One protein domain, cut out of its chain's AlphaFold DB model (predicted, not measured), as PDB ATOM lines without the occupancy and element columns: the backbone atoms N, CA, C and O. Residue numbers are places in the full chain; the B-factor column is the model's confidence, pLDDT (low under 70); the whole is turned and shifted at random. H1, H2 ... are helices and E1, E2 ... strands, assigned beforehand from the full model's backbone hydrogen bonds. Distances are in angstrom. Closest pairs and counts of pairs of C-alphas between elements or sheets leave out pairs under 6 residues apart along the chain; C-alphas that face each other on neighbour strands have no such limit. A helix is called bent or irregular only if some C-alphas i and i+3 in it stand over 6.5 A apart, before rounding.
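This is residues 6 to 73 of the 218 residues of an uncharacterized protein of Deltaproteobacteria bacterium (UniProt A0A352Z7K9). A small two-stranded hairpin, E1 and E2, forms the middle of a loose model, with the short helix H3 beside its open end and the stretch of residues 59 to 73, which has no named element, folding back from H3 over one face of the hairpin. The short helices H1 and H2 lie away from the hairpin on a wandering chain, and residues 16 to 22, of which 20 to 22 belong to H2, stick out free. The 68 printed residues hold three named helices and two named strands in the order H1, H2, E1, E2, H3, with the sheet E1 - E2 antiparallel. The class is mixed, helices and strands, with 29 residues, under half, in named elements. The whole is loose, with a radius of gyration of the C-alphas of 13.8 A and spans of 37 by 26 by 20 A.

E1, residues 35 to 39, and E2, residues 45 to 49, form a hairpin of antiparallel neighbour strands, with 159 degrees between their directions. C-alphas 37 and 47 face each other at 4.7 A. N 36 and O 48, as well as N 38 and O 46, are within hydrogen-bond range at 2.8 A. The closest C-alphas of E2 and H3, residues 52 to 58, are those of Pro 49 and Glu 55, 5.3 A apart. The closest C-alphas of E1 and H3 are those of Gly 35 and Gly 54, 5.1 A apart. H1, residues 6 to 13, is apart from E1, E2 and H3, and also from H2, residues 20 to 23. H2 is apart from E2 and H3. Every O i to N i+4 pair is within hydrogen-bond range in H3, 3 of 4 are in H1, and H2 is too short for such a pair.

E1 runs 13.7 A from C-alpha 35 at (-43.980, -9.062, 5.990) to C-alpha 39, and E2 runs 13.3 A from C-alpha 45 to C-alpha 49. H3 measures 9.9 A and ends with C-alpha 58 at (-35.986, -12.856, 7.043). H1 begins with C-alpha 6 at (-49.551, -31.518, -0.338) and measures 12.2 A; it is neither bent nor irregular, but only just: C-alphas 6 and 9 are 6.4 A apart. H2 has four residues and measures 5.1 A.

The two C-alphas farthest apart are those of Asn 16 and Arg 56, at 37.6 A. The printed part has no cut. The link from H2 to E1, 11 residues, is long; those from E1 to E2 and from E2 to H3 are tight, and that from H1 to H2 is short. The mean pLDDT of the printed part is 76.8, with residues 6 to 17 and 29 to 31 under 70.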
ATOM      1  N   ASP A   6     -49.166 -30.926   0.951       65.31
ATOM      2  CA  ASP A   6     -49.551 -31.518  -0.338       65.31
ATOM      3  C   ASP A   6     -51.068 -31.469  -0.591       65.31
ATOM      4  O   ASP A   6     -51.531 -31.424  -1.734       65.31
ATOM      5  N   GLN A   7     -51.862 -31.396   0.480       67.56
ATOM      6  CA  GLN A   7     -53.318 -31.300   0.413       67.56
ATOM      7  C   GLN A   7     -53.804 -29.854   0.193       67.56
ATOM      8  O   GLN A   7     -54.963 -29.650  -0.183       67.56
ATOM      9  N   LEU A   8     -52.939 -28.841   0.369       65.81
ATOM     10  CA  LEU A   8     -53.292 -27.428   0.165       65.81
ATOM     11  C   LEU A   8     -53.665 -27.144  -1.294       65.81
ATOM     12  O   LEU A   8     -54.660 -26.461  -1.542       65.81
ATOM     13  N   LYS A   9     -52.940 -27.718  -2.266       63.09
ATOM     14  CA  LYS A   9     -53.261 -27.550  -3.696       63.09
ATOM     15  C   LYS A   9     -54.673 -28.031  -4.028       63.09
ATOM     16  O   LYS A   9     -55.428 -27.305  -4.673       63.09
ATOM     17  N   GLY A  10     -55.061 -29.220  -3.560       64.69
ATOM     18  CA  GLY A  10     -56.414 -29.757  -3.766       64.69
ATOM     19  C   GLY A  10     -57.496 -28.939  -3.049       64.69
ATOM     20  O   GLY A  10     -58.574 -28.695  -3.601       64.69
ATOM     21  N   TYR A  11     -57.189 -28.440  -1.850       65.31
ATOM     22  CA  TYR A  11     -58.094 -27.606  -1.058       65.31
ATOM     23  C   TYR A  11     -58.401 -26.254  -1.712       65.31
ATOM     24  O   TYR A  11     -59.560 -25.851  -1.741       65.31
ATOM     25  N   PHE A  12     -57.399 -25.578  -2.288       61.78
ATOM     26  CA  PHE A  12     -57.611 -24.314  -3.005       61.78
ATOM     27  C   PHE A  12     -58.173 -24.501  -4.421       61.78
ATOM     28  O   PHE A  12     -58.829 -23.600  -4.938       61.78
ATOM     29  N   SER A  13     -57.963 -25.666  -5.046       61.25
ATOM     30  CA  SER A  13     -58.535 -25.987  -6.367       61.25
ATOM     31  C   SER A  13     -60.035 -26.291  -6.298       61.25
ATOM     32  O   SER A  13     -60.782 -26.028  -7.241       61.25
ATOM     33  N   SER A  14     -60.499 -26.824  -5.166       59.38
ATOM     34  CA  SER A  14     -61.923 -26.976  -4.877       59.38
ATOM     35  C   SER A  14     -62.466 -25.639  -4.362       59.38
ATOM     36  O   SER A  14     -62.459 -25.348  -3.171       59.38
ATOM     37  N   ASN A  15     -62.941 -24.805  -5.289       52.97
ATOM     38  CA  ASN A  15     -63.408 -23.420  -5.104       52.97
ATOM     39  C   ASN A  15     -64.569 -23.223  -4.084       52.97
ATOM     40  O   ASN A  15     -65.184 -22.165  -4.035       52.97
ATOM     41  N   ASN A  16     -64.903 -24.245  -3.289       56.03
ATOM     42  CA  ASN A  16     -66.070 -24.329  -2.411       56.03
ATOM     43  C   ASN A  16     -65.738 -24.192  -0.910       56.03
ATOM     44  O   ASN A  16     -66.629 -24.328  -0.077       56.03
ATOM     45  N   SER A  17     -64.469 -23.972  -0.544       64.25
ATOM     46  CA  SER A  17     -64.016 -23.931   0.860       64.25
ATOM     47  C   SER A  17     -63.534 -22.555   1.337       64.25
ATOM     48  O   SER A  17     -63.271 -22.372   2.529       64.25
ATOM     49  N   MET A  18     -63.410 -21.580   0.429       71.25
ATOM     50  CA  MET A  18     -62.962 -20.234   0.775       71.25
ATOM     51  C   MET A  18     -64.095 -19.461   1.458       71.25
ATOM     52  O   MET A  18     -65.221 -19.427   0.966       71.25
ATOM     53  N   ARG A  19     -63.790 -18.817   2.591       73.88
ATOM     54  CA  ARG A  19     -64.738 -17.927   3.281       73.88
ATOM     55  C   ARG A  19     -65.167 -16.809   2.341       73.88
ATOM     56  O   ARG A  19     -64.337 -16.322   1.571       73.88
ATOM     57  N   TRP A  20     -66.410 -16.346   2.453       78.00
ATOM     58  CA  TRP A  20     -66.899 -15.263   1.600       78.00
ATOM     59  C   TRP A  20     -66.039 -14.004   1.781       78.00
ATOM     60  O   TRP A  20     -65.571 -13.430   0.805       78.00
ATOM     61  N   ALA A  21     -65.685 -13.659   3.024       81.88
ATOM     62  CA  ALA A  21     -64.747 -12.571   3.315       81.88
ATOM     63  C   ALA A  21     -63.405 -12.681   2.557       81.88
ATOM     64  O   ALA A  21     -62.886 -11.681   2.065       81.88
ATOM     65  N   CYS A  22     -62.846 -13.891   2.430       79.75
ATOM     66  CA  CYS A  22     -61.592 -14.129   1.713       79.75
ATOM     67  C   CYS A  22     -61.771 -14.020   0.192       79.75
ATOM     68  O   CYS A  22     -60.892 -13.485  -0.487       79.75
ATOM     69  N   SER A  23     -62.901 -14.496  -0.343       78.19
ATOM     70  CA  SER A  23     -63.176 -14.449  -1.783       78.19
ATOM     71  C   SER A  23     -63.413 -13.024  -2.285       78.19
ATOM     72  O   SER A  23     -63.026 -12.705  -3.410       78.19
ATOM     73  N   VAL A  24     -63.954 -12.148  -1.433       76.75
ATOM     74  CA  VAL A  24     -64.171 -10.725  -1.743       76.75
ATOM     75  C   VAL A  24     -63.107  -9.788  -1.161       76.75
ATOM     76  O   VAL A  24     -63.247  -8.568  -1.258       76.75
ATOM     77  N   CYS A  25     -62.042 -10.324  -0.548       79.50
ATOM     78  CA  CYS A  25     -60.999  -9.511   0.072       79.50
ATOM     79  C   CYS A  25     -60.292  -8.650  -0.980       79.50
ATOM     80  O   CYS A  25     -59.697  -9.163  -1.933       79.50
ATOM     81  N   ARG A  26     -60.350  -7.332  -0.780       75.19
ATOM     82  CA  ARG A  26     -59.702  -6.344  -1.646       75.19
ATOM     83  C   ARG A  26     -58.242  -6.124  -1.271       75.19
ATOM     84  O   ARG A  26     -57.382  -6.029  -2.138       75.19
ATOM     85  N   GLU A  27     -57.937  -6.172   0.018       73.75
ATOM     86  CA  GLU A  27     -56.612  -5.831   0.527       73.75
ATOM     87  C   GLU A  27     -55.763  -7.072   0.833       73.75
ATOM     88  O   GLU A  27     -55.279  -7.284   1.944       73.75
ATOM     89  N   LYS A  28     -55.568  -7.923  -0.181       74.56
ATOM     90  CA  LYS A  28     -54.820  -9.192  -0.045       74.56
ATOM     91  C   LYS A  28     -53.329  -8.995   0.254       74.56
ATOM     92  O   LYS A  28     -52.639  -9.955   0.584       74.56
ATOM     93  N   ARG A  29     -52.821  -7.767   0.107       67.62
ATOM     94  CA  ARG A  29     -51.406  -7.424   0.291       67.62
ATOM     95  C   ARG A  29     -50.977  -7.408   1.753       67.62
ATOM     96  O   ARG A  29     -49.802  -7.642   1.999       67.62
ATOM     97  N   GLY A  30     -51.900  -7.168   2.690       67.06
ATOM     98  CA  GLY A  30     -51.541  -6.934   4.088       67.06
ATOM     99  C   GLY A  30     -50.743  -5.637   4.238       67.06
ATOM    100  O   GLY A  30     -49.578  -5.665   4.605       67.06
ATOM    101  N   VAL A  31     -51.379  -4.499   3.938       65.69
ATOM    102  CA  VAL A  31     -50.771  -3.147   3.892       65.69
ATOM    103  C   VAL A  31     -50.110  -2.666   5.188       65.69
ATOM    104  O   VAL A  31     -49.370  -1.692   5.153       65.69
ATOM    105  N   VAL A  32     -50.371  -3.322   6.317       72.88
ATOM    106  CA  VAL A  32     -49.956  -2.874   7.658       72.88
ATOM    107  C   VAL A  32     -48.986  -3.835   8.354       72.88
ATOM    108  O   VAL A  32     -48.637  -3.621   9.510       72.88
ATOM    109  N   GLY A  33     -48.576  -4.918   7.685       79.00
ATOM    110  CA  GLY A  33     -47.628  -5.894   8.232       79.00
ATOM    111  C   GLY A  33     -46.178  -5.598   7.844       79.00
ATOM    112  O   GLY A  33     -45.920  -5.005   6.804       79.00
ATOM    113  N   ASP A  34     -45.224  -6.077   8.646       84.44
ATOM    114  CA  ASP A  34     -43.787  -6.004   8.323       84.44
ATOM    115  C   ASP A  34     -43.360  -7.025   7.251       84.44
ATOM    116  O   ASP A  34     -42.318  -6.880   6.612       84.44
ATOM    117  N   GLY A  35     -44.176  -8.053   7.022       83.81
ATOM    118  CA  GLY A  35     -43.980  -9.062   5.990       83.81
ATOM    119  C   GLY A  35     -45.174 -10.009   5.907       83.81
ATOM    120  O   GLY A  35     -46.135  -9.891   6.671       83.81
ATOM    121  N   GLY A  36     -45.122 -10.961   4.980       83.00
ATOM    122  CA  GLY A  36     -46.189 -11.936   4.792       83.00
ATOM    123  C   GLY A  36     -45.689 -13.278   4.281       83.00
ATOM    124  O   GLY A  36     -44.714 -13.355   3.537       83.00
ATOM    125  N   ILE A  37     -46.405 -14.329   4.675       83.75
ATOM    126  CA  ILE A  37     -46.180 -15.701   4.224       83.75
ATOM    127  C   ILE A  37     -47.190 -16.011   3.117       83.75
ATOM    128  O   ILE A  37     -48.390 -15.783   3.290       83.75
ATOM    129  N   ARG A  38     -46.721 -16.509   1.972       81.19
ATOM    130  CA  ARG A  38     -47.556 -16.814   0.802       81.19
ATOM    131  C   ARG A  38     -47.229 -18.185   0.231       81.19
ATOM    132  O   ARG A  38     -46.124 -18.681   0.398       81.19
ATOM    133  N   PHE A  39     -48.195 -18.761  -0.472       79.88
ATOM    134  CA  PHE A  39     -48.005 -19.979  -1.251       79.88
ATOM    135  C   PHE A  39     -48.092 -19.640  -2.734       79.88
ATOM    136  O   PHE A  39     -49.000 -18.911  -3.143       79.88
ATOM    137  N   ASP A  40     -47.165 -20.158  -3.532       77.69
ATOM    138  CA  ASP A  40     -47.281 -20.091  -4.987       77.69
ATOM    139  C   ASP A  40     -48.195 -21.204  -5.537       77.69
ATOM    140  O   ASP A  40     -48.673 -22.085  -4.814       77.69
ATOM    141  N   LYS A  41     -48.452 -21.185  -6.852       72.44
ATOM    142  CA  LYS A  41     -49.256 -22.221  -7.530       72.44
ATOM    143  C   LYS A  41     -48.607 -23.610  -7.455       72.44
ATOM    144  O   LYS A  41     -49.298 -24.625  -7.565       72.44
ATOM    145  N   THR A  42     -47.290 -23.664  -7.277       76.75
ATOM    146  CA  THR A  42     -46.507 -24.888  -7.100       76.75
ATOM    147  C   THR A  42     -46.459 -25.373  -5.651       76.75
ATOM    148  O   THR A  42     -45.995 -26.488  -5.428       76.75
ATOM    149  N   GLY A  43     -47.082 -24.662  -4.708       73.00
ATOM    150  CA  GLY A  43     -47.151 -25.024  -3.294       73.00
ATOM    151  C   GLY A  43     -45.908 -24.651  -2.483       73.00
ATOM    152  O   GLY A  43     -45.844 -25.027  -1.316       73.00
ATOM    153  N   ASN A  44     -44.949 -23.917  -3.056       80.56
ATOM    154  CA  ASN A  44     -43.788 -23.446  -2.308       80.56
ATOM    155  C   ASN A  44     -44.192 -22.306  -1.377       80.56
ATOM    156  O   ASN A  44     -45.074 -21.498  -1.693       80.56
ATOM    157  N   LEU A  45     -43.525 -22.255  -0.229       83.00
ATOM    158  CA  LEU A  45     -43.712 -21.238   0.790       83.00
ATOM    159  C   LEU A  45     -42.782 -20.055   0.521       83.00
ATOM    160  O   LEU A  45     -41.573 -20.228   0.418       83.00
ATOM    161  N   TRP A  46     -43.345 -18.857   0.485       84.25
ATOM    162  CA  TRP A  46     -42.622 -17.609   0.286       84.25
ATOM    163  C   TRP A  46     -42.775 -16.730   1.515       84.25
ATOM    164  O   TRP A  46     -43.895 -16.494   1.973       84.25
ATOM    165  N   ILE A  47     -41.662 -16.208   2.020       86.06
ATOM    166  CA  ILE A  47     -41.650 -15.194   3.073       86.06
ATOM    167  C   ILE A  47     -41.211 -13.892   2.420       86.06
ATOM    168  O   ILE A  47     -40.116 -13.802   1.876       86.06
ATOM    169  N   ILE A  48     -42.091 -12.897   2.431       84.75
ATOM    170  CA  ILE A  48     -41.879 -11.638   1.722       84.75
ATOM    171  C   ILE A  48     -41.812 -10.511   2.752       84.75
ATOM    172  O   ILE A  48     -42.793 -10.328   3.480       84.75
ATOM    173  N   PRO A  49     -40.715  -9.742   2.820       86.00
ATOM    174  CA  PRO A  49     -40.641  -8.576   3.682       86.00
ATOM    175  C   PRO A  49     -41.359  -7.405   3.010       86.00
ATOM    176  O   PRO A  49     -41.266  -7.217   1.798       86.00
ATOM    177  N   TYR A  50     -42.090  -6.614   3.790       82.88
ATOM    178  CA  TYR A  50     -42.720  -5.374   3.318       82.88
ATOM    179  C   TYR A  50     -42.000  -4.133   3.851       82.88
ATOM    180  O   TYR A  50     -42.129  -3.054   3.276       82.88
ATOM    181  N   THR A  51     -41.242  -4.286   4.938       85.44
ATOM    182  CA  THR A  51     -40.498  -3.214   5.604       85.44
ATOM    183  C   THR A  51     -39.066  -3.658   5.907       85.44
ATOM    184  O   THR A  51     -38.771  -4.854   5.952       85.44
ATOM    185  N   GLU A  52     -38.187  -2.704   6.232       87.94
ATOM    186  CA  GLU A  52     -36.831  -2.997   6.731       87.94
ATOM    187  C   GLU A  52     -36.845  -3.907   7.974       87.94
ATOM    188  O   GLU A  52     -35.916  -4.679   8.212       87.94
ATOM    189  N   LYS A  53     -37.903  -3.840   8.798       87.25
ATOM    190  CA  LYS A  53     -38.066  -4.755   9.937       87.25
ATOM    191  C   LYS A  53     -38.329  -6.181   9.462       87.25
ATOM    192  O   LYS A  53     -37.751  -7.111  10.019       87.25
ATOM    193  N   GLY A  54     -39.157  -6.349   8.431       87.38
ATOM    194  CA  GLY A  54     -39.384  -7.637   7.783       87.38
ATOM    195  C   GLY A  54     -38.102  -8.238   7.220       87.38
ATOM    196  O   GLY A  54     -37.841  -9.418   7.433       87.38
ATOM    197  N   GLU A  55     -37.262  -7.427   6.572       87.31
ATOM    198  CA  GLU A  55     -35.969  -7.880   6.036       87.31
ATOM    199  C   GLU A  55     -35.055  -8.425   7.139       87.31
ATOM    200  O   GLU A  55     -34.452  -9.488   6.986       87.31
ATOM    201  N   ARG A  56     -35.010  -7.755   8.301       87.69
ATOM    202  CA  ARG A  56     -34.257  -8.245   9.467       87.69
ATOM    203  C   ARG A  56     -34.780  -9.590   9.960       87.69
ATOM    204  O   ARG A  56     -33.973 -10.445  10.305       87.69
ATOM    205  N   ILE A  57     -36.097  -9.793   9.986       85.38
ATOM    206  CA  ILE A  57     -36.687 -11.082  10.382       85.38
ATOM    207  C   ILE A  57     -36.278 -12.175   9.391       85.38
ATOM    208  O   ILE A  57     -35.851 -13.246   9.814       85.38
ATOM    209  N   ILE A  58     -36.347 -11.892   8.090       84.31
ATOM    210  CA  ILE A  58     -35.986 -12.856   7.043       84.31
ATOM    211  C   ILE A  58     -34.504 -13.216   7.092       84.31
ATOM    212  O   ILE A  58     -34.177 -14.378   6.899       84.31
ATOM    213  N   SER A  59     -33.619 -12.279   7.445       83.56
ATOM    214  CA  SER A  59     -32.179 -12.560   7.574       83.56
ATOM    215  C   SER A  59     -31.826 -13.630   8.620       83.56
ATOM    216  O   SER A  59     -30.719 -14.161   8.603       83.56
ATOM    217  N   ILE A  60     -32.753 -13.941   9.532       86.19
ATOM    218  CA  ILE A  60     -32.578 -14.941  10.594       86.19
ATOM    219  C   ILE A  60     -33.184 -16.297  10.183       86.19
ATOM    220  O   ILE A  60     -32.912 -17.314  10.816       86.19
ATOM    221  N   ILE A  61     -34.013 -16.332   9.137       83.38
ATOM    222  CA  ILE A  61     -34.672 -17.545   8.652       83.38
ATOM    223  C   ILE A  61     -33.790 -18.184   7.574       83.38
ATOM    224  O   ILE A  61     -33.367 -17.518   6.635       83.38
ATOM    225  N   GLU A  62     -33.521 -19.483   7.695       77.00
ATOM    226  CA  GLU A  62     -32.804 -20.238   6.663       77.00
ATOM    227  C   GLU A  62     -33.670 -20.373   5.398       77.00
ATOM    228  O   GLU A  62     -34.800 -20.865   5.457       77.00
ATOM    229  N   GLY A  63     -33.145 -19.936   4.251       77.94
ATOM    230  CA  GLY A  63     -33.822 -20.018   2.957       77.94
ATOM    231  C   GLY A  63     -33.004 -19.398   1.824       77.94
ATOM    232  O   GLY A  63     -32.069 -18.631   2.063       77.94
ATOM    233  N   GLU A  64     -33.348 -19.741   0.584       81.50
ATOM    234  CA  GLU A  64     -32.763 -19.123  -0.608       81.50
ATOM    235  C   GLU A  64     -33.500 -17.817  -0.936       81.50
ATOM    236  O   GLU A  64     -34.731 -17.752  -0.911       81.50
ATOM    237  N   LEU A  65     -32.740 -16.754  -1.209       82.25
ATOM    238  CA  LEU A  65     -33.291 -15.472  -1.638       82.25
ATOM    239  C   LEU A  65     -33.480 -15.498  -3.153       82.25
ATOM    240  O   LEU A  65     -32.511 -15.423  -3.906       82.25
ATOM    241  N   GLU A  66     -34.733 -15.567  -3.582       84.88
ATOM    242  CA  GLU A  66     -35.119 -15.501  -4.989       84.88
ATOM    243  C   GLU A  66     -35.964 -14.255  -5.276       84.88
ATOM    244  O   GLU A  66     -36.661 -13.727  -4.403       84.88
ATOM    245  N   GLU A  67     -35.919 -13.778  -6.523       82.50
ATOM    246  CA  GLU A  67     -36.842 -12.739  -6.976       82.50
ATOM    247  C   GLU A  67     -38.275 -13.277  -6.998       82.50
ATOM    248  O   GLU A  67     -38.550 -14.363  -7.510       82.50
ATOM    249  N   ILE A  68     -39.209 -12.488  -6.463       81.25
ATOM    250  CA  ILE A  68     -40.616 -12.878  -6.385       81.25
ATOM    251  C   ILE A  68     -41.173 -13.033  -7.809       81.25
ATOM    252  O   ILE A  68     -41.154 -12.062  -8.574       81.25
ATOM    253  N   PRO A  69     -41.743 -14.200  -8.165       81.94
ATOM    254  CA  PRO A  69     -42.355 -14.395  -9.470       81.94
ATOM    255  C   PRO A  69     -43.445 -13.353  -9.729       81.94
ATOM    256  O   PRO A  69     -44.270 -13.073  -8.856       81.94
ATOM    257  N   HIS A  70     -43.517 -12.827 -10.955       78.75
ATOM    258  CA  HIS A  70     -44.506 -11.802 -11.322       78.75
ATOM    259  C   HIS A  70     -45.954 -12.238 -11.017       78.75
ATOM    260  O   HIS A  70     -46.808 -11.426 -10.684       78.75
ATOM    261  N   GLU A  71     -46.245 -13.536 -11.082       74.25
ATOM    262  CA  GLU A  71     -47.564 -14.103 -10.783       74.25
ATOM    263  C   GLU A  71     -47.968 -14.009  -9.301       74.25
ATOM    264  O   GLU A  71     -49.146 -14.151  -8.974       74.25
ATOM    265  N   MET A  72     -47.002 -13.790  -8.405       74.38
ATOM    266  CA  MET A  72     -47.219 -13.582  -6.971       74.38
ATOM    267  C   MET A  72     -47.377 -12.106  -6.600       74.38
ATOM    268  O   MET A  72     -47.719 -11.787  -5.451       74.38
ATOM    269  N   LEU A  73     -47.147 -11.200  -7.555       71.81
ATOM    270  CA  LEU A  73     -47.479  -9.796  -7.396       71.81
ATOM    271  C   LEU A  73     -49.002  -9.689  -7.317       71.81
ATOM    272  O   LEU A  73     -49.735 -10.002  -8.250       71.81
TER     273      LEU A  73